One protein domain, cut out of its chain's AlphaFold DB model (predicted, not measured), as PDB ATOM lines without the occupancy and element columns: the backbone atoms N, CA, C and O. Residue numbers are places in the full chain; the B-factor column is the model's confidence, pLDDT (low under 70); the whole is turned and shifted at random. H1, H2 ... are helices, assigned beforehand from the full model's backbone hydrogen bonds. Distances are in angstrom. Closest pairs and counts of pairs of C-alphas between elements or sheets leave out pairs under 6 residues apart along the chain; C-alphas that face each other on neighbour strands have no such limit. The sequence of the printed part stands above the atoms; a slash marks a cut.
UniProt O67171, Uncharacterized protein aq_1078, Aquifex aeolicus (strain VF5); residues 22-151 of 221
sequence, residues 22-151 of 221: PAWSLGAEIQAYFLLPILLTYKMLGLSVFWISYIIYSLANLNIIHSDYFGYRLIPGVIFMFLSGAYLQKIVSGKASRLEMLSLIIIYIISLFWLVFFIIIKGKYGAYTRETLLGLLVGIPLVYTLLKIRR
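This is residues 22 to 151 of the 221 residues of the protein "Uncharacterized protein aq_1078" of Aquifex aeolicus (strain VF5) (UniProt O67171). Two crossed pairs of helices make the body: H5 and H2 run the same way, and H4 and H6, side by side, cross them. H1 packs on H4 at one edge, and short H3 fills the end by H2 and H6. The 130 printed residues, all helix by class, hold six named helices, H1 to H6 in chain order, and no named strand. The whole is compact and rounded, with a radius of gyration of the C-alphas of 14.5 A and spans of 40 by 28 by 27 A.

Start at H5, residues 98 to 121, which forms a helical hairpin with H6, residues 129 to 148; their closest C-alphas, Leu 115 and Leu 133, are 6.4 A apart. Next find the hub, H4, residues 75 to 92, touching five helices. It touches H6 at a shallow tilt of 21 degrees, the same way, closest at C-alphas 88 and 144, 6.1 A. H2, residues 43 to 61, touches H4 at a steep tilt of 52 degrees, closest at C-alphas 57 and 77, 4.6 A. H1, residues 22 to 41, touches H4 with residues 28 to 36, closest at C-alphas 28 and 75, 5.8 A, and is apart from H5. H3, residues 67 to 73, touches H2, closest at C-alphas 60 and 67, 4.4 A. Every O i to N i+4 pair is within hydrogen-bond range in H2, but 14 of 16 in H1, 2 of 3 in H3, 11 of 14 in H4, 19 of 20 in H5 and 15 of 16 in H6.

Find C-alpha 98 at (-13.275, -10.619, 6.617); H5 runs 33.0 A from there. H1 begins at (-14.861, 20.221, -10.372) and spans 29.1 A; H6 spans 28.7 A, ending at (-29.282, -3.037, 0.258). H2 spans 26.8 A, H4 25.5 A and H3 9.0 A.

The C-alphas farthest apart, Ile 64 and Arg 151, are 44.1 A apart. The printed part has no cut and no long link, and no printed residue is under 70 in pLDDT.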
ATOM      1  N   PRO A  22     -14.530  21.601  -9.989       82.24
ATOM      2  CA  PRO A  22     -14.861  20.221 -10.372       82.24
ATOM      3  C   PRO A  22     -13.762  19.482 -11.165       82.24
ATOM      4  O   PRO A  22     -13.740  18.251 -11.204       82.24
ATOM      5  N   ALA A  23     -12.839  20.201 -11.809       83.52
ATOM      6  CA  ALA A  23     -11.819  19.613 -12.675       83.52
ATOM      7  C   ALA A  23     -10.747  18.839 -11.893       83.52
ATOM      8  O   ALA A  23     -10.322  17.779 -12.350       83.52
ATOM      9  N   TRP A  24     -10.334  19.303 -10.703       84.04
ATOM     10  CA  TRP A  24      -9.371  18.537  -9.895       84.04
ATOM     11  C   TRP A  24      -9.997  17.232  -9.386       84.04
ATOM     12  O   TRP A  24      -9.343  16.189  -9.423       84.04
ATOM     13  N   SER A  25     -11.273  17.261  -8.983       87.85
ATOM     14  CA  SER A  25     -11.987  16.069  -8.521       87.85
ATOM     15  C   SER A  25     -12.185  15.060  -9.646       87.85
ATOM     16  O   SER A  25     -11.967  13.871  -9.433       87.85
ATOM     17  N   LEU A  26     -12.496  15.528 -10.863       88.41
ATOM     18  CA  LEU A  26     -12.599  14.664 -12.040       88.41
ATOM     19  C   LEU A  26     -11.242  14.036 -12.393       88.41
ATOM     20  O   LEU A  26     -11.161  12.854 -12.719       88.41
ATOM     21  N   GLY A  27     -10.155  14.805 -12.278       91.08
ATOM     22  CA  GLY A  27      -8.796  14.291 -12.453       91.08
ATOM     23  C   GLY A  27      -8.453  13.180 -11.455       91.08
ATOM     24  O   GLY A  27      -7.874  12.166 -11.847       91.08
ATOM     25  N   ALA A  28      -8.838  13.339 -10.186       91.68
ATOM     26  CA  ALA A  28      -8.662  12.311  -9.161       91.68
ATOM     27  C   ALA A  28      -9.530  11.067  -9.427       91.68
ATOM     28  O   ALA A  28      -9.053   9.942  -9.280       91.68
ATOM     29  N   GLU A  29     -10.775  11.256  -9.865       93.21
ATOM     30  CA  GLU A  29     -11.708  10.180 -10.212       93.21
ATOM     31  C   GLU A  29     -11.196   9.323 -11.378       93.21
ATOM     32  O   GLU A  29     -11.159   8.097 -11.275       93.21
ATOM     33  N   ILE A  30     -10.700   9.952 -12.450       94.16
ATOM     34  CA  ILE A  30     -10.089   9.247 -13.587       94.16
ATOM     35  C   ILE A  30      -8.896   8.404 -13.121       94.16
ATOM     36  O   ILE A  30      -8.808   7.219 -13.447       94.16
ATOM     37  N   GLN A  31      -7.993   8.984 -12.324       95.66
ATOM     38  CA  GLN A  31      -6.843   8.257 -11.772       95.66
ATOM     39  C   GLN A  31      -7.288   7.068 -10.904       95.66
ATOM     40  O   GLN A  31      -6.714   5.983 -10.999       95.66
ATOM     41  N   ALA A  32      -8.334   7.240 -10.091       95.78
ATOM     42  CA  ALA A  32      -8.882   6.162  -9.275       95.78
ATOM     43  C   ALA A  32      -9.441   5.034 -10.149       95.78
ATOM     44  O   ALA A  32      -9.119   3.870  -9.912       95.78
ATOM     45  N   TYR A  33     -10.205   5.353 -11.197       94.96
ATOM     46  CA  TYR A  33     -10.741   4.346 -12.114       94.96
ATOM     47  C   TYR A  33      -9.672   3.606 -12.915       94.96
ATOM     48  O   TYR A  33      -9.853   2.420 -13.182       94.96
ATOM     49  N   PHE A  34      -8.537   4.236 -13.223       96.07
ATOM     50  CA  PHE A  34      -7.393   3.528 -13.807       96.07
ATOM     51  C   PHE A  34      -6.769   2.512 -12.842       96.07
ATOM     52  O   PHE A  34      -6.371   1.425 -13.258       96.07
ATOM     53  N   LEU A  35      -6.695   2.835 -11.548       96.68
ATOM     54  CA  LEU A  35      -6.061   1.975 -10.545       96.68
ATOM     55  C   LEU A  35      -6.984   0.859 -10.038       96.68
ATOM     56  O   LEU A  35      -6.522  -0.246  -9.737       96.68
ATOM     57  N   LEU A  36      -8.289   1.122  -9.943       95.94
ATOM     58  CA  LEU A  36      -9.265   0.218  -9.333       95.94
ATOM     59  C   LEU A  36      -9.265  -1.212  -9.909       95.94
ATOM     60  O   LEU A  36      -9.277  -2.140  -9.098       95.94
ATOM     61  N   PRO A  37      -9.198  -1.457 -11.235       96.09
ATOM     62  CA  PRO A  37      -9.138  -2.816 -11.777       96.09
ATOM     63  C   PRO A  37      -7.985  -3.641 -11.199       96.09
ATOM     64  O   PRO A  37      -8.176  -4.792 -10.806       96.09
ATOM     65  N   ILE A  38      -6.802  -3.033 -11.069       96.76
ATOM     66  CA  ILE A  38      -5.606  -3.685 -10.524       96.76
ATOM     67  C   ILE A  38      -5.785  -3.922  -9.021       96.76
ATOM     68  O   ILE A  38      -5.602  -5.041  -8.541       96.76
ATOM     69  N   LEU A  39      -6.205  -2.897  -8.274       97.18
ATOM     70  CA  LEU A  39      -6.360  -2.969  -6.816       97.18
ATOM     71  C   LEU A  39      -7.456  -3.948  -6.371       97.18
ATOM     72  O   LEU A  39      -7.340  -4.571  -5.315       97.18
ATOM     73  N   LEU A  40      -8.518  -4.102  -7.164       95.21
ATOM     74  CA  LEU A  40      -9.602  -5.044  -6.882       95.21
ATOM     75  C   LEU A  40      -9.262  -6.481  -7.289       95.21
ATOM     76  O   LEU A  40      -9.772  -7.406  -6.651       95.21
ATOM     77  N   THR A  41      -8.400  -6.661  -8.295       94.96
ATOM     78  CA  THR A  41      -7.885  -7.972  -8.720       94.96
ATOM     79  C   THR A  41      -6.875  -8.513  -7.707       94.96
ATOM     80  O   THR A  41      -7.016  -9.632  -7.213       94.96
ATOM     81  N   TYR A  42      -5.885  -7.702  -7.323       95.57
ATOM     82  CA  TYR A  42      -4.854  -8.082  -6.358       95.57
ATOM     83  C   TYR A  42      -5.253  -7.666  -4.943       95.57
ATOM     84  O   TYR A  42      -4.825  -6.634  -4.430       95.57
ATOM     85  N   LYS A  43      -6.059  -8.500  -4.281       92.81
ATOM     86  CA  LYS A  43      -6.656  -8.210  -2.964       92.81
ATOM     87  C   LYS A  43      -5.682  -7.635  -1.925       92.81
ATOM     88  O   LYS A  43      -6.024  -6.661  -1.260       92.81
ATOM     89  N   MET A  44      -4.507  -8.248  -1.746       95.11
ATOM     90  CA  MET A  44      -3.539  -7.786  -0.740       95.11
ATOM     91  C   MET A  44      -2.971  -6.414  -1.096       95.11
ATOM     92  O   MET A  44      -2.890  -5.562  -0.221       95.11
ATOM     93  N   LEU A  45      -2.682  -6.170  -2.378       97.12
ATOM     94  CA  LEU A  45      -2.275  -4.854  -2.865       97.12
ATOM     95  C   LEU A  45      -3.378  -3.816  -2.621       97.12
ATOM     96  O   LEU A  45      -3.096  -2.743  -2.097       97.12
ATOM     97  N   GLY A  46      -4.635  -4.152  -2.930       97.31
ATOM     98  CA  GLY A  46      -5.784  -3.286  -2.664       97.31
ATOM     99  C   GLY A  46      -5.927  -2.922  -1.184       97.31
ATOM    100  O   GLY A  46      -6.093  -1.749  -0.863       97.31
ATOM    101  N   LEU A  47      -5.800  -3.900  -0.282       97.44
ATOM    102  CA  LEU A  47      -5.832  -3.667   1.168       97.44
ATOM    103  C   LEU A  47      -4.637  -2.832   1.648       97.44
ATOM    104  O   LEU A  47      -4.816  -1.931   2.464       97.44
ATOM    105  N   SER A  48      -3.428  -3.088   1.145       97.71
ATOM    106  CA  SER A  48      -2.247  -2.286   1.480       97.71
ATOM    107  C   SER A  48      -2.423  -0.831   1.047       97.71
ATOM    108  O   SER A  48      -2.225   0.071   1.854       97.71
ATOM    109  N   VAL A  49      -2.861  -0.594  -0.192       98.00
ATOM    110  CA  VAL A  49      -3.119   0.756  -0.717       98.00
ATOM    111  C   VAL A  49      -4.242   1.449   0.053       98.00
ATOM    112  O   VAL A  49      -4.110   2.627   0.370       98.00
ATOM    113  N   PHE A  50      -5.306   0.726   0.417       98.37
ATOM    114  CA  PHE A  50      -6.383   1.242   1.264       98.37
ATOM    115  C   PHE A  50      -5.848   1.806   2.585       98.37
ATOM    116  O   PHE A  50      -6.122   2.956   2.926       98.37
ATOM    117  N   TRP A  51      -5.053   1.017   3.310       98.31
ATOM    118  CA  TRP A  51      -4.513   1.415   4.609       98.31
ATOM    119  C   TRP A  51      -3.455   2.508   4.503       98.31
ATOM    120  O   TRP A  51      -3.507   3.463   5.272       98.31
ATOM    121  N   ILE A  52      -2.539   2.416   3.535       98.11
ATOM    122  CA  ILE A  52      -1.546   3.469   3.273       98.11
ATOM    123  C   ILE A  52      -2.259   4.789   2.978       98.11
ATOM    124  O   ILE A  52      -1.913   5.821   3.551       98.11
ATOM    125  N   SER A  53      -3.294   4.750   2.140       98.12
ATOM    126  CA  SER A  53      -4.065   5.937   1.793       98.12
ATOM    127  C   SER A  53      -4.799   6.525   2.994       98.12
ATOM    128  O   SER A  53      -4.722   7.729   3.232       98.12
ATOM    129  N   TYR A  54      -5.430   5.682   3.813       97.85
ATOM    130  CA  TYR A  54      -6.087   6.132   5.036       97.85
ATOM    131  C   TYR A  54      -5.103   6.713   6.065       97.85
ATOM    132  O   TYR A  54      -5.435   7.675   6.758       97.85
ATOM    133  N   ILE A  55      -3.881   6.180   6.159       97.59
ATOM    134  CA  ILE A  55      -2.819   6.742   7.008       97.59
ATOM    135  C   ILE A  55      -2.401   8.120   6.490       97.59
ATOM    136  O   ILE A  55      -2.309   9.049   7.284       97.59
ATOM    137  N   ILE A  56      -2.206   8.291   5.180       97.36
ATOM    138  CA  ILE A  56      -1.897   9.598   4.576       97.36
ATOM    139  C   ILE A  56      -3.024  10.598   4.864       97.36
ATOM    140  O   ILE A  56      -2.760  11.687   5.371       97.36
ATOM    141  N   TYR A  57      -4.278  10.206   4.628       96.28
ATOM    142  CA  TYR A  57      -5.460  11.006   4.964       96.28
ATOM    143  C   TYR A  57      -5.483  11.399   6.443       96.28
ATOM    144  O   TYR A  57      -5.737  12.549   6.799       96.28
ATOM    145  N   SER A  58      -5.179  10.448   7.320       94.73
ATOM    146  CA  SER A  58      -5.084  10.665   8.757       94.73
ATOM    147  C   SER A  58      -3.985  11.693   9.075       94.73
ATOM    148  O   SER A  58      -4.247  12.723   9.689       94.73
ATOM    149  N   LEU A  59      -2.756  11.508   8.592       94.91
ATOM    150  CA  LEU A  59      -1.667  12.470   8.801       94.91
ATOM    151  C   LEU A  59      -2.020  13.880   8.295       94.91
ATOM    152  O   LEU A  59      -1.645  14.872   8.923       94.91
ATOM    153  N   ALA A  60      -2.777  13.976   7.199       93.44
ATOM    154  CA  ALA A  60      -3.259  15.243   6.658       93.44
ATOM    155  C   ALA A  60      -4.269  15.922   7.595       93.44
ATOM    156  O   ALA A  60      -4.160  17.114   7.868       93.44
ATOM    157  N   ASN A  61      -5.205  15.159   8.161       90.38
ATOM    158  CA  ASN A  61      -6.176  15.670   9.131       90.38
ATOM    159  C   ASN A  61      -5.544  16.021  10.494       90.38
ATOM    160  O   ASN A  61      -6.084  16.855  11.217       90.38
ATOM    161  N   LEU A  62      -4.374  15.455  10.820       89.24
ATOM    162  CA  LEU A  62      -3.539  15.874  11.959       89.24
ATOM    163  C   LEU A  62      -2.728  17.146  11.682       89.24
ATOM    164  O   LEU A  62      -2.003  17.595  12.566       89.24
ATOM    165  N   ASN A  63      -2.821  17.713  10.474       89.55
ATOM    166  CA  ASN A  63      -1.970  18.803   9.994       89.55
ATOM    167  C   ASN A  63      -0.461  18.486  10.060       89.55
ATOM    168  O   ASN A  63       0.356  19.400  10.130       89.55
ATOM    169  N   ILE A  64      -0.075  17.201  10.028       91.58
ATOM    170  CA  ILE A  64       1.336  16.783   9.913       91.58
ATOM    171  C   ILE A  64       1.821  16.997   8.477       91.58
ATOM    172  O   ILE A  64       2.960  17.394   8.241       91.58
ATOM    173  N   ILE A  65       0.932  16.752   7.514       93.63
ATOM    174  CA  ILE A  65       1.114  17.057   6.094       93.63
ATOM    175  C   ILE A  65      -0.014  17.982   5.624       93.63
ATOM    176  O   ILE A  65      -1.005  18.174   6.329       93.63
ATOM    177  N   HIS A  66       0.123  18.564   4.431       91.09
ATOM    178  CA  HIS A  66      -0.822  19.561   3.924       91.09
ATOM    179  C   HIS A  66      -2.248  18.991   3.780       91.09
ATOM    180  O   HIS A  66      -2.498  18.147   2.914       91.09
ATOM    181  N   SER A  67      -3.184  19.482   4.602       89.09
ATOM    182  CA  SER A  67      -4.565  18.981   4.694       89.09
ATOM    183  C   SER A  67      -5.335  19.088   3.377       89.09
ATOM    184  O   SER A  67      -5.962  18.118   2.966       89.09
ATOM    185  N   ASP A  68      -5.204  20.197   2.644       88.00
ATOM    186  CA  ASP A  68      -5.865  20.354   1.335       88.00
ATOM    187  C   ASP A  68      -5.378  19.317   0.299       88.00
ATOM    188  O   ASP A  68      -6.159  18.709  -0.431       88.00
ATOM    189  N   TYR A  69      -4.072  19.041   0.255       90.69
ATOM    190  CA  TYR A  69      -3.500  18.172  -0.775       90.69
ATOM    191  C   TYR A  69      -3.749  16.705  -0.463       90.69
ATOM    192  O   TYR A  69      -4.246  15.970  -1.307       90.69
ATOM    193  N   PHE A  70      -3.428  16.278   0.755       92.84
ATOM    194  CA  PHE A  70      -3.455  14.868   1.134       92.84
ATOM    195  C   PHE A  70      -4.728  14.456   1.879       92.84
ATOM    196  O   PHE A  70      -4.960  13.268   2.062       92.84
ATOM    197  N   GLY A  71      -5.556  15.405   2.315       89.81
ATOM    198  CA  GLY A  71      -6.856  15.126   2.926       89.81
ATOM    199  C   GLY A  71      -8.017  15.189   1.934       89.81
ATOM    200  O   GLY A  71      -9.062  14.604   2.203       89.81
ATOM    201  N   TYR A  72      -7.846  15.872   0.795       88.84
ATOM    202  CA  TYR A  72      -8.968  16.214  -0.082       88.84
ATOM    203  C   TYR A  72      -8.686  16.075  -1.585       88.84
ATOM    204  O   TYR A  72      -9.525  15.531  -2.298       88.84
ATOM    205  N   ARG A  73      -7.526  16.528  -2.088       90.39
ATOM    206  CA  ARG A  73      -7.306  16.639  -3.545       90.39
ATOM    207  C   ARG A  73      -6.603  15.460  -4.206       90.39
ATOM    208  O   ARG A  73      -7.016  15.018  -5.274       90.39
ATOM    209  N   LEU A  74      -5.490  15.005  -3.639       92.81
ATOM    210  CA  LEU A  74      -4.576  14.081  -4.307       92.81
ATOM    211  C   LEU A  74      -4.937  12.625  -4.028       92.81
ATOM    212  O   LEU A  74      -5.218  12.236  -2.891       92.81
ATOM    213  N   ILE A  75      -4.808  11.792  -5.062       94.58
ATOM    214  CA  ILE A  75      -5.164  10.373  -5.008       94.58
ATOM    215  C   ILE A  75      -4.535   9.572  -3.853       94.58
ATOM    216  O   ILE A  75      -5.259   8.745  -3.291       94.58
ATOM    217  N   PRO A  76      -3.277   9.808  -3.406       95.41
ATOM    218  CA  PRO A  76      -2.703   9.039  -2.303       95.41
ATOM    219  C   PRO A  76      -3.517   9.173  -1.016       95.41
ATOM    220  O   PRO A  76      -3.589   8.228  -0.245       95.41
ATOM    221  N   GLY A  77      -4.168  10.316  -0.803       95.08
ATOM    222  CA  GLY A  77      -4.998  10.571   0.366       95.08
ATOM    223  C   GLY A  77      -6.456  10.150   0.229       95.08
ATOM    224  O   GLY A  77      -7.114   9.943   1.236       95.08
ATOM    225  N   VAL A  78      -6.986  10.009  -0.990       95.34
ATOM    226  CA  VAL A  78      -8.436   9.821  -1.198       95.34
ATOM    227  C   VAL A  78      -8.821   8.485  -1.827       95.34
ATOM    228  O   VAL A  78      -9.994   8.117  -1.799       95.34
ATOM    229  N   ILE A  79      -7.871   7.701  -2.355       97.52
ATOM    230  CA  ILE A  79      -8.182   6.417  -3.007       97.52
ATOM    231  C   ILE A  79      -8.879   5.414  -2.071       97.52
ATOM    232  O   ILE A  79      -9.695   4.609  -2.528       97.52
ATOM    233  N   PHE A  80      -8.649   5.494  -0.755       97.81
ATOM    234  CA  PHE A  80      -9.379   4.677   0.220       97.81
ATOM    235  C   PHE A  80     -10.897   4.935   0.204       97.81
ATOM    236  O   PHE A  80     -11.660   4.018   0.509       97.81
ATOM    237  N   MET A  81     -11.363   6.132  -0.181       96.78
ATOM    238  CA  MET A  81     -12.795   6.443  -0.297       96.78
ATOM    239  C   MET A  81     -13.432   5.660  -1.454       96.78
ATOM    240  O   MET A  81     -14.490   5.052  -1.293       96.78
ATOM    241  N   PHE A  82     -12.741   5.576  -2.595       97.06
ATOM    242  CA  PHE A  82     -13.172   4.774  -3.746       97.06
ATOM    243  C   PHE A  82     -13.179   3.276  -3.420       97.06
ATOM    244  O   PHE A  82     -14.155   2.568  -3.686       97.06
ATOM    245  N   LEU A  83     -12.109   2.792  -2.783       97.59
ATOM    246  CA  LEU A  83     -12.019   1.405  -2.327       97.59
ATOM    247  C   LEU A  83     -13.084   1.080  -1.271       97.59
ATOM    248  O   LEU A  83     -13.637  -0.017  -1.302       97.59
ATOM    249  N   SER A  84     -13.436   2.030  -0.398       97.73
ATOM    250  CA  SER A  84     -14.532   1.868   0.563       97.73
ATOM    251  C   SER A  84     -15.853   1.561  -0.140       97.73
ATOM    252  O   SER A  84     -16.538   0.607   0.232       97.73
ATOM    253  N   GLY A  85     -16.183   2.305  -1.201       96.92
ATOM    254  CA  GLY A  85     -17.364   2.040  -2.028       96.92
ATOM    255  C   GLY A  85     -17.334   0.652  -2.676       96.92
ATOM    256  O   GLY A  85     -18.315  -0.093  -2.615       96.92
ATOM    257  N   ALA A  86     -16.186   0.249  -3.227       96.36
ATOM    258  CA  ALA A  86     -16.018  -1.083  -3.810       96.36
ATOM    259  C   ALA A  86     -16.154  -2.209  -2.765       96.36
ATOM    260  O   ALA A  86     -16.750  -3.255  -3.040       96.36
ATOM    261  N   TYR A  87     -15.640  -2.006  -1.550       97.33
ATOM    262  CA  TYR A  87     -15.770  -2.955  -0.444       97.33
ATOM    263  C   TYR A  87     -17.209  -3.041   0.067       97.33
ATOM    264  O   TYR A  87     -17.691  -4.150   0.293       97.33
ATOM    265  N   LEU A  88     -17.938  -1.925   0.158       97.47
ATOM    266  CA  LEU A  88     -19.373  -1.932   0.468       97.47
ATOM    267  C   LEU A  88     -20.164  -2.767  -0.550       97.47
ATOM    268  O   LEU A  88     -20.968  -3.615  -0.157       97.47
ATOM    269  N   GLN A  89     -19.874  -2.615  -1.846       96.23
ATOM    270  CA  GLN A  89     -20.487  -3.439  -2.892       96.23
ATOM    271  C   GLN A  89     -20.145  -4.931  -2.737       96.23
ATOM    272  O   GLN A  89     -21.014  -5.796  -2.897       96.23
ATOM    273  N   LYS A  90     -18.894  -5.268  -2.394       96.06
ATOM    274  CA  LYS A  90     -18.490  -6.654  -2.098       96.06
ATOM    275  C   LYS A  90     -19.222  -7.219  -0.875       96.06
ATOM    276  O   LYS A  90     -19.622  -8.380  -0.909       96.06
ATOM    277  N   ILE A  91     -19.428  -6.422   0.177       96.76
ATOM    278  CA  ILE A  91     -20.149  -6.844   1.390       96.76
ATOM    279  C   ILE A  91     -21.598  -7.176   1.045       96.76
ATOM    280  O   ILE A  91     -22.061  -8.278   1.334       96.76
ATOM    281  N   VAL A  92     -22.300  -6.267   0.364       95.32
ATOM    282  CA  VAL A  92     -23.716  -6.456   0.006       95.32
ATOM    283  C   VAL A  92     -23.913  -7.609  -0.988       95.32
ATOM    284  O   VAL A  92     -24.940  -8.285  -0.955       95.32
ATOM    285  N   SER A  93     -22.928  -7.881  -1.849       94.39
ATOM    286  CA  SER A  93     -22.952  -9.034  -2.765       94.39
ATOM    287  C   SER A  93     -22.451 -10.350  -2.152       94.39
ATOM    288  O   SER A  93     -22.425 -11.358  -2.854       94.39
ATOM    289  N   GLY A  94     -22.057 -10.369  -0.871       94.46
ATOM    290  CA  GLY A  94     -21.565 -11.570  -0.187       94.46
ATOM    291  C   GLY A  94     -20.179 -12.043  -0.643       94.46
ATOM    292  O   GLY A  94     -19.806 -13.182  -0.388       94.46
ATOM    293  N   LYS A  95     -19.413 -11.185  -1.328       95.21
ATOM    294  CA  LYS A  95     -18.084 -11.487  -1.892       95.21
ATOM    295  C   LYS A  95     -16.930 -10.858  -1.106       95.21
ATOM    296  O   LYS A  95     -15.771 -11.037  -1.478       95.21
ATOM    297  N   ALA A  96     -17.224 -10.089  -0.059       94.84
ATOM    298  CA  ALA A  96     -16.203  -9.460   0.767       94.84
ATOM    299  C   ALA A  96     -15.504 -10.477   1.669       94.84
ATOM    300  O   ALA A  96     -16.119 -11.337   2.297       94.84
ATOM    301  N   SER A  97     -14.197 -10.318   1.790       94.86
ATOM    302  CA  SER A  97     -13.409 -10.996   2.801       94.86
ATOM    303  C   SER A  97     -13.566 -10.348   4.177       94.86
ATOM    304  O   SER A  97     -13.853  -9.156   4.299       94.86
ATOM    305  N   ARG A  98     -13.274 -11.120   5.232       95.79
ATOM    306  CA  ARG A  98     -13.275 -10.619   6.617       95.79
ATOM    307  C   ARG A  98     -12.375  -9.391   6.801       95.79
ATOM    308  O   ARG A  98     -12.757  -8.474   7.512       95.79
ATOM    309  N   LEU A  99     -11.220  -9.355   6.129       96.32
ATOM    310  CA  LEU A  99     -10.282  -8.230   6.202       96.32
ATOM    311  C   LEU A  99     -10.855  -6.943   5.597       96.32
ATOM    312  O   LEU A  99     -10.697  -5.884   6.194       96.32
ATOM    313  N   GLU A 100     -11.544  -7.015   4.455       96.61
ATOM    314  CA  GLU A 100     -12.172  -5.837   3.827       96.61
ATOM    315  C   GLU A 100     -13.295  -5.279   4.713       96.61
ATOM    316  O   GLU A 100     -13.377  -4.072   4.931       96.61
ATOM    317  N   MET A 101     -14.111  -6.165   5.296       96.59
ATOM    318  CA  MET A 101     -15.172  -5.778   6.230       96.59
ATOM    319  C   MET A 101     -14.618  -5.137   7.508       96.59
ATOM    320  O   MET A 101     -15.074  -4.066   7.903       96.59
ATOM    321  N   LEU A 102     -13.617  -5.762   8.138       97.45
ATOM    322  CA  LEU A 102     -12.962  -5.206   9.323       97.45
ATOM    323  C   LEU A 102     -12.296  -3.865   9.014       97.45
ATOM    324  O   LEU A 102     -12.393  -2.953   9.824       97.45
ATOM    325  N   SER A 103     -11.684  -3.717   7.836       97.51
ATOM    326  CA  SER A 103     -11.048  -2.459   7.437       97.51
ATOM    327  C   SER A 103     -12.052  -1.310   7.402       97.51
ATOM    328  O   SER A 103     -11.785  -0.268   7.993       97.51
ATOM    329  N   LEU A 104     -13.236  -1.520   6.814       97.59
ATOM    330  CA  LEU A 104     -14.315  -0.526   6.810       97.59
ATOM    331  C   LEU A 104     -14.806  -0.161   8.216       97.59
ATOM    332  O   LEU A 104     -14.999   1.014   8.513       97.59
ATOM    333  N   ILE A 105     -14.985  -1.153   9.092       97.51
ATOM    334  CA  ILE A 105     -15.413  -0.914  10.477       97.51
ATOM    335  C   ILE A 105     -14.355  -0.098  11.228       97.51
ATOM    336  O   ILE A 105     -14.687   0.885  11.889       97.51
ATOM    337  N   ILE A 106     -13.080  -0.474  11.104       97.59
ATOM    338  CA  ILE A 106     -11.984   0.199  11.799       97.59
ATOM    339  C   ILE A 106     -11.854   1.647  11.311       97.59
ATOM    340  O   ILE A 106     -11.814   2.546  12.148       97.59
ATOM    341  N   ILE A 107     -11.844   1.904   9.996       97.53
ATOM    342  CA  ILE A 107     -11.746   3.289   9.504       97.53
ATOM    343  C   ILE A 107     -12.954   4.129   9.919       97.53
ATOM    344  O   ILE A 107     -12.784   5.306  10.215       97.53
ATOM    345  N   TYR A 108     -14.150   3.539  10.003       97.82
ATOM    346  CA  TYR A 108     -15.351   4.244  10.443       97.82
ATOM    347  C   TYR A 108     -15.240   4.656  11.914       97.82
ATOM    348  O   TYR A 108     -15.459   5.818  12.246       97.82
ATOM    349  N   ILE A 109     -14.831   3.730  12.791       97.32
ATOM    350  CA  ILE A 109     -14.635   3.999  14.224       97.32
ATOM    351  C   ILE A 109     -13.537   5.045  14.434       97.32
ATOM    352  O   ILE A 109     -13.734   5.997  15.190       97.32
ATOM    353  N   ILE A 110     -12.398   4.898  13.751       96.09
ATOM    354  CA  ILE A 110     -11.306   5.870  13.835       96.09
ATOM    355  C   ILE A 110     -11.799   7.231  13.330       96.09
ATOM    356  O   ILE A 110     -11.668   8.217  14.039       96.09
ATOM    357  N   SER A 111     -12.442   7.310  12.167       95.80
ATOM    358  CA  SER A 111     -12.937   8.585  11.622       95.80
ATOM    359  C   SER A 111     -13.970   9.255  12.529       95.80
ATOM    360  O   SER A 111     -13.973  10.479  12.661       95.80
ATOM    361  N   LEU A 112     -14.810   8.470  13.208       96.41
ATOM    362  CA  LEU A 112     -15.756   8.981  14.198       96.41
ATOM    363  C   LEU A 112     -15.020   9.582  15.396       96.41
ATOM    364  O   LEU A 112     -15.332  10.697  15.814       96.41
ATOM    365  N   PHE A 113     -14.005   8.883  15.909       94.73
ATOM    366  CA  PHE A 113     -13.136   9.410  16.960       94.73
ATOM    367  C   PHE A 113     -12.465  10.720  16.529       94.73
ATOM    368  O   PHE A 113     -12.432  11.672  17.304       94.73
ATOM    369  N   TRP A 114     -11.991  10.810  15.285       91.78
ATOM    370  CA  TRP A 114     -11.347  12.012  14.749       91.78
ATOM    371  C   TRP A 114     -12.310  13.189  14.659       91.78
ATOM    372  O   TRP A 114     -11.955  14.294  15.067       91.78
ATOM    373  N   LEU A 115     -13.534  12.958  14.179       93.50
ATOM    374  CA  LEU A 115     -14.566  13.988  14.127       93.50
ATOM    375  C   LEU A 115     -14.865  14.523  15.532       93.50
ATOM    376  O   LEU A 115     -14.851  15.733  15.749       93.50
ATOM    377  N   VAL A 116     -15.077  13.635  16.503       93.80
ATOM    378  CA  VAL A 116     -15.359  14.036  17.888       93.80
ATOM    379  C   VAL A 116     -14.166  14.780  18.491       93.80
ATOM    380  O   VAL A 116     -14.321  15.867  19.047       93.80
ATOM    381  N   PHE A 117     -12.957  14.242  18.353       90.04
ATOM    382  CA  PHE A 117     -11.768  14.809  18.975       90.04
ATOM    383  C   PHE A 117     -11.358  16.159  18.370       90.04
ATOM    384  O   PHE A 117     -11.172  17.128  19.106       90.04
ATOM    385  N   PHE A 118     -11.230  16.257  17.043       86.77
ATOM    386  CA  PHE A 118     -10.726  17.473  16.397       86.77
ATOM    387  C   PHE A 118     -11.784  18.559  16.258       86.77
ATOM    388  O   PHE A 118     -11.490  19.733  16.487       86.77
ATOM    389  N   ILE A 119     -13.008  18.176  15.894       87.07
ATOM    390  CA  ILE A 119     -14.048  19.142  15.528       87.07
ATOM    391  C   ILE A 119     -14.854  19.549  16.754       87.07
ATOM    392  O   ILE A 119     -15.034  20.741  16.982       87.07
ATOM    393  N   ILE A 120     -15.302  18.581  17.559       88.72
ATOM    394  CA  ILE A 120     -16.179  18.860  18.703       88.72
ATOM    395  C   ILE A 120     -15.369  19.292  19.932       88.72
ATOM    396  O   ILE A 120     -15.710  20.284  20.564       88.72
ATOM    397  N   ILE A 121     -14.295  18.570  20.273       90.95
ATOM    398  CA  ILE A 121     -13.536  18.820  21.512       90.95
ATOM    399  C   ILE A 121     -12.468  19.901  21.319       90.95
ATOM    400  O   ILE A 121     -12.400  20.852  22.093       90.95
ATOM    401  N   LYS A 122     -11.580  19.749  20.328       89.93
ATOM    402  CA  LYS A 122     -10.443  20.668  20.142       89.93
ATOM    403  C   LYS A 122     -10.797  21.937  19.373       89.93
ATOM    404  O   LYS A 122     -10.102  22.934  19.550       89.93
ATOM    405  N   GLY A 123     -11.799  21.888  18.494       87.40
ATOM    406  CA  GLY A 123     -12.143  22.989  17.591       87.40
ATOM    407  C   GLY A 123     -10.999  23.406  16.653       87.40
ATOM    408  O   GLY A 123     -10.993  24.530  16.162       87.40
ATOM    409  N   LYS A 124     -10.008  22.532  16.428       84.68
ATOM    410  CA  LYS A 124      -8.828  22.794  15.589       84.68
ATOM    411  C   LYS A 124      -8.695  21.687  14.554       84.68
ATOM    412  O   LYS A 124      -8.474  20.534  14.916       84.68
ATOM    413  N   TYR A 125      -8.805  22.049  13.282       86.81
ATOM    414  CA  TYR A 125      -8.726  21.129  12.152       86.81
ATOM    415  C   TYR A 125      -8.188  21.845  10.907       86.81
ATOM    416  O   TYR A 125      -8.170  23.075  10.852       86.81
ATOM    417  N   GLY A 126      -7.674  21.066   9.953       84.57
ATOM    418  CA  GLY A 126      -7.137  21.573   8.690       84.57
ATOM    419  C   GLY A 126      -8.222  21.961   7.685       84.57
ATOM    420  O   GLY A 126      -9.420  21.858   7.956       84.57
ATOM    421  N   ALA A 127      -7.801  22.388   6.494       85.60
ATOM    422  CA  ALA A 127      -8.724  22.686   5.405       85.60
ATOM    423  C   ALA A 127      -9.528  21.433   5.017       85.60
ATOM    424  O   ALA A 127      -8.962  20.349   4.885       85.60
ATOM    425  N   TYR A 128     -10.841  21.592   4.839       87.09
ATOM    426  CA  TYR A 128     -11.792  20.558   4.401       87.09
ATOM    427  C   TYR A 128     -11.940  19.317   5.303       87.09
ATOM    428  O   TYR A 128     -12.745  18.441   4.995       87.09
ATOM    429  N   THR A 129     -11.231  19.238   6.438       91.57
ATOM    430  CA  THR A 129     -11.293  18.097   7.373       91.57
ATOM    431  C   THR A 129     -12.716  17.790   7.831       91.57
ATOM    432  O   THR A 129     -13.107  16.627   7.951       91.57
ATOM    433  N   ARG A 130     -13.514  18.828   8.101       92.57
ATOM    434  CA  ARG A 130     -14.900  18.663   8.548       92.57
ATOM    435  C   ARG A 130     -15.758  18.060   7.448       92.57
ATOM    436  O   ARG A 130     -16.499  17.113   7.694       92.57
ATOM    437  N   GLU A 131     -15.642  18.606   6.250       92.58
ATOM    438  CA  GLU A 131     -16.393  18.218   5.068       92.58
ATOM    439  C   GLU A 131     -16.071  16.768   4.676       92.58
ATOM    440  O   GLU A 131     -16.988  15.978   4.452       92.58
ATOM    441  N   THR A 132     -14.791  16.379   4.675       94.34
ATOM    442  CA  THR A 132     -14.367  15.019   4.310       94.34
ATOM    443  C   THR A 132     -14.728  13.983   5.373       94.34
ATOM    444  O   THR A 132     -15.193  12.896   5.023       94.34
ATOM    445  N   LEU A 133     -14.583  14.297   6.668       94.95
ATOM    446  CA  LEU A 133     -14.984  13.386   7.747       94.95
ATOM    447  C   LEU A 133     -16.499  13.186   7.790       94.95
ATOM    448  O   LEU A 133     -16.954  12.049   7.915       94.95
ATOM    449  N   LEU A 134     -17.281  14.260   7.647       95.42
ATOM    450  CA  LEU A 134     -18.737  14.152   7.544       95.42
ATOM    451  C   LEU A 134     -19.140  13.351   6.305       95.42
ATOM    452  O   LEU A 134     -19.979  12.459   6.410       95.42
ATOM    453  N   GLY A 135     -18.507  13.609   5.158       95.42
ATOM    454  CA  GLY A 135     -18.733  12.854   3.929       95.42
ATOM    455  C   GLY A 135     -18.473  11.357   4.103       95.42
ATOM    456  O   GLY A 135     -19.289  10.544   3.679       95.42
ATOM    457  N   LEU A 136     -17.395  10.977   4.791       96.17
ATOM    458  CA  LEU A 136     -17.071   9.577   5.071       96.17
ATOM    459  C   LEU A 136     -18.072   8.928   6.043       96.17
ATOM    460  O   LEU A 136     -18.573   7.833   5.780       96.17
ATOM    461  N   LEU A 137     -18.382   9.609   7.150       97.27
ATOM    462  CA  LEU A 137     -19.245   9.088   8.216       97.27
ATOM    463  C   LEU A 137     -20.715   9.006   7.809       97.27
ATOM    464  O   LEU A 137     -21.406   8.086   8.229       97.27
ATOM    465  N   VAL A 138     -21.195   9.929   6.979       97.71
ATOM    466  CA  VAL A 138     -22.547   9.868   6.409       97.71
ATOM    467  C   VAL A 138     -22.568   8.953   5.185       97.71
ATOM    468  O   VAL A 138     -23.493   8.157   5.017       97.71
ATOM    469  N   GLY A 139     -21.537   9.021   4.341       96.64
ATOM    470  CA  GLY A 139     -21.461   8.298   3.076       96.64
ATOM    471  C   GLY A 139     -21.456   6.782   3.244       96.64
ATOM    472  O   GLY A 139     -22.224   6.106   2.566       96.64
ATOM    473  N   ILE A 140     -20.660   6.234   4.169       97.04
ATOM    474  CA  ILE A 140     -20.600   4.779   4.407       97.04
ATOM    475  C   ILE A 140     -21.982   4.177   4.743       97.04
ATOM    476  O   ILE A 140     -22.421   3.281   4.016       97.04
ATOM    477  N   PRO A 141     -22.702   4.625   5.794       97.32
ATOM    478  CA  PRO A 141     -24.002   4.055   6.147       97.32
ATOM    479  C   PRO A 141     -25.073   4.346   5.096       97.32
ATOM    480  O   PRO A 141     -25.916   3.482   4.834       97.32
ATOM    481  N   LEU A 142     -25.034   5.522   4.457       96.10
ATOM    482  CA  LEU A 142     -25.981   5.880   3.406       96.10
ATOM    483  C   LEU A 142     -25.823   4.963   2.188       96.10
ATOM    484  O   LEU A 142     -26.788   4.320   1.779       96.10
ATOM    485  N   VAL A 143     -24.605   4.838   1.654       95.08
ATOM    486  CA  VAL A 143     -24.309   3.973   0.502       95.08
ATOM    487  C   VAL A 143     -24.610   2.516   0.838       95.08
ATOM    488  O   VAL A 143     -25.273   1.844   0.055       95.08
ATOM    489  N   TYR A 144     -24.211   2.027   2.016       96.21
ATOM    490  CA  TYR A 144     -24.547   0.669   2.454       96.21
ATOM    491  C   TYR A 144     -26.062   0.408   2.444       96.21
ATOM    492  O   TYR A 144     -26.524  -0.618   1.937       96.21
ATOM    493  N   THR A 145     -26.843   1.353   2.970       95.06
ATOM    494  CA  THR A 145     -28.306   1.250   3.020       95.06
ATOM    495  C   THR A 145     -28.910   1.270   1.617       95.06
ATOM    496  O   THR A 145     -29.732   0.410   1.295       95.06
ATOM    497  N   LEU A 146     -28.462   2.188   0.757       91.99
ATOM    498  CA  LEU A 146     -28.917   2.290  -0.631       91.99
ATOM    499  C   LEU A 146     -28.598   1.023  -1.434       91.99
ATOM    500  O   LEU A 146     -29.468   0.519  -2.135       91.99
ATOM    501  N   LEU A 147     -27.403   0.446  -1.274       92.33
ATOM    502  CA  LEU A 147     -27.021  -0.805  -1.937       92.33
ATOM    503  C   LEU A 147     -27.890  -1.997  -1.503       92.33
ATOM    504  O   LEU A 147     -28.136  -2.915  -2.290       92.33
ATOM    505  N   LYS A 148     -28.377  -1.999  -0.257       91.33
ATOM    506  CA  LYS A 148     -29.282  -3.037   0.258       91.33
ATOM    507  C   LYS A 148     -30.715  -2.863  -0.258       91.33
ATOM    508  O   LYS A 148     -31.423  -3.854  -0.460       91.33
ATOM    509  N   ILE A 149     -31.146  -1.625  -0.494       89.55
ATOM    510  CA  ILE A 149     -32.466  -1.310  -1.043       89.55
ATOM    511  C   ILE A 149     -32.451  -1.568  -2.556       89.55
ATOM    512  O   ILE A 149     -32.136  -0.707  -3.363       89.55
ATOM    513  N   ARG A 150     -32.873  -2.765  -2.973       74.46
ATOM    514  CA  ARG A 150     -32.989  -3.131  -4.401       74.46
ATOM    515  C   ARG A 150     -34.228  -2.555  -5.108       74.46
ATOM    516  O   ARG A 150     -34.588  -3.015  -6.191       74.46
ATOM    517  N   ARG A 151     -34.940  -1.603  -4.495       75.04
ATOM    518  CA  ARG A 151     -36.170  -1.037  -5.070       75.04
ATOM    519  C   ARG A 151     -35.827  -0.053  -6.186       75.04
ATOM    520  O   ARG A 151     -35.120   0.922  -5.959       75.04
TER     521      ARG A 151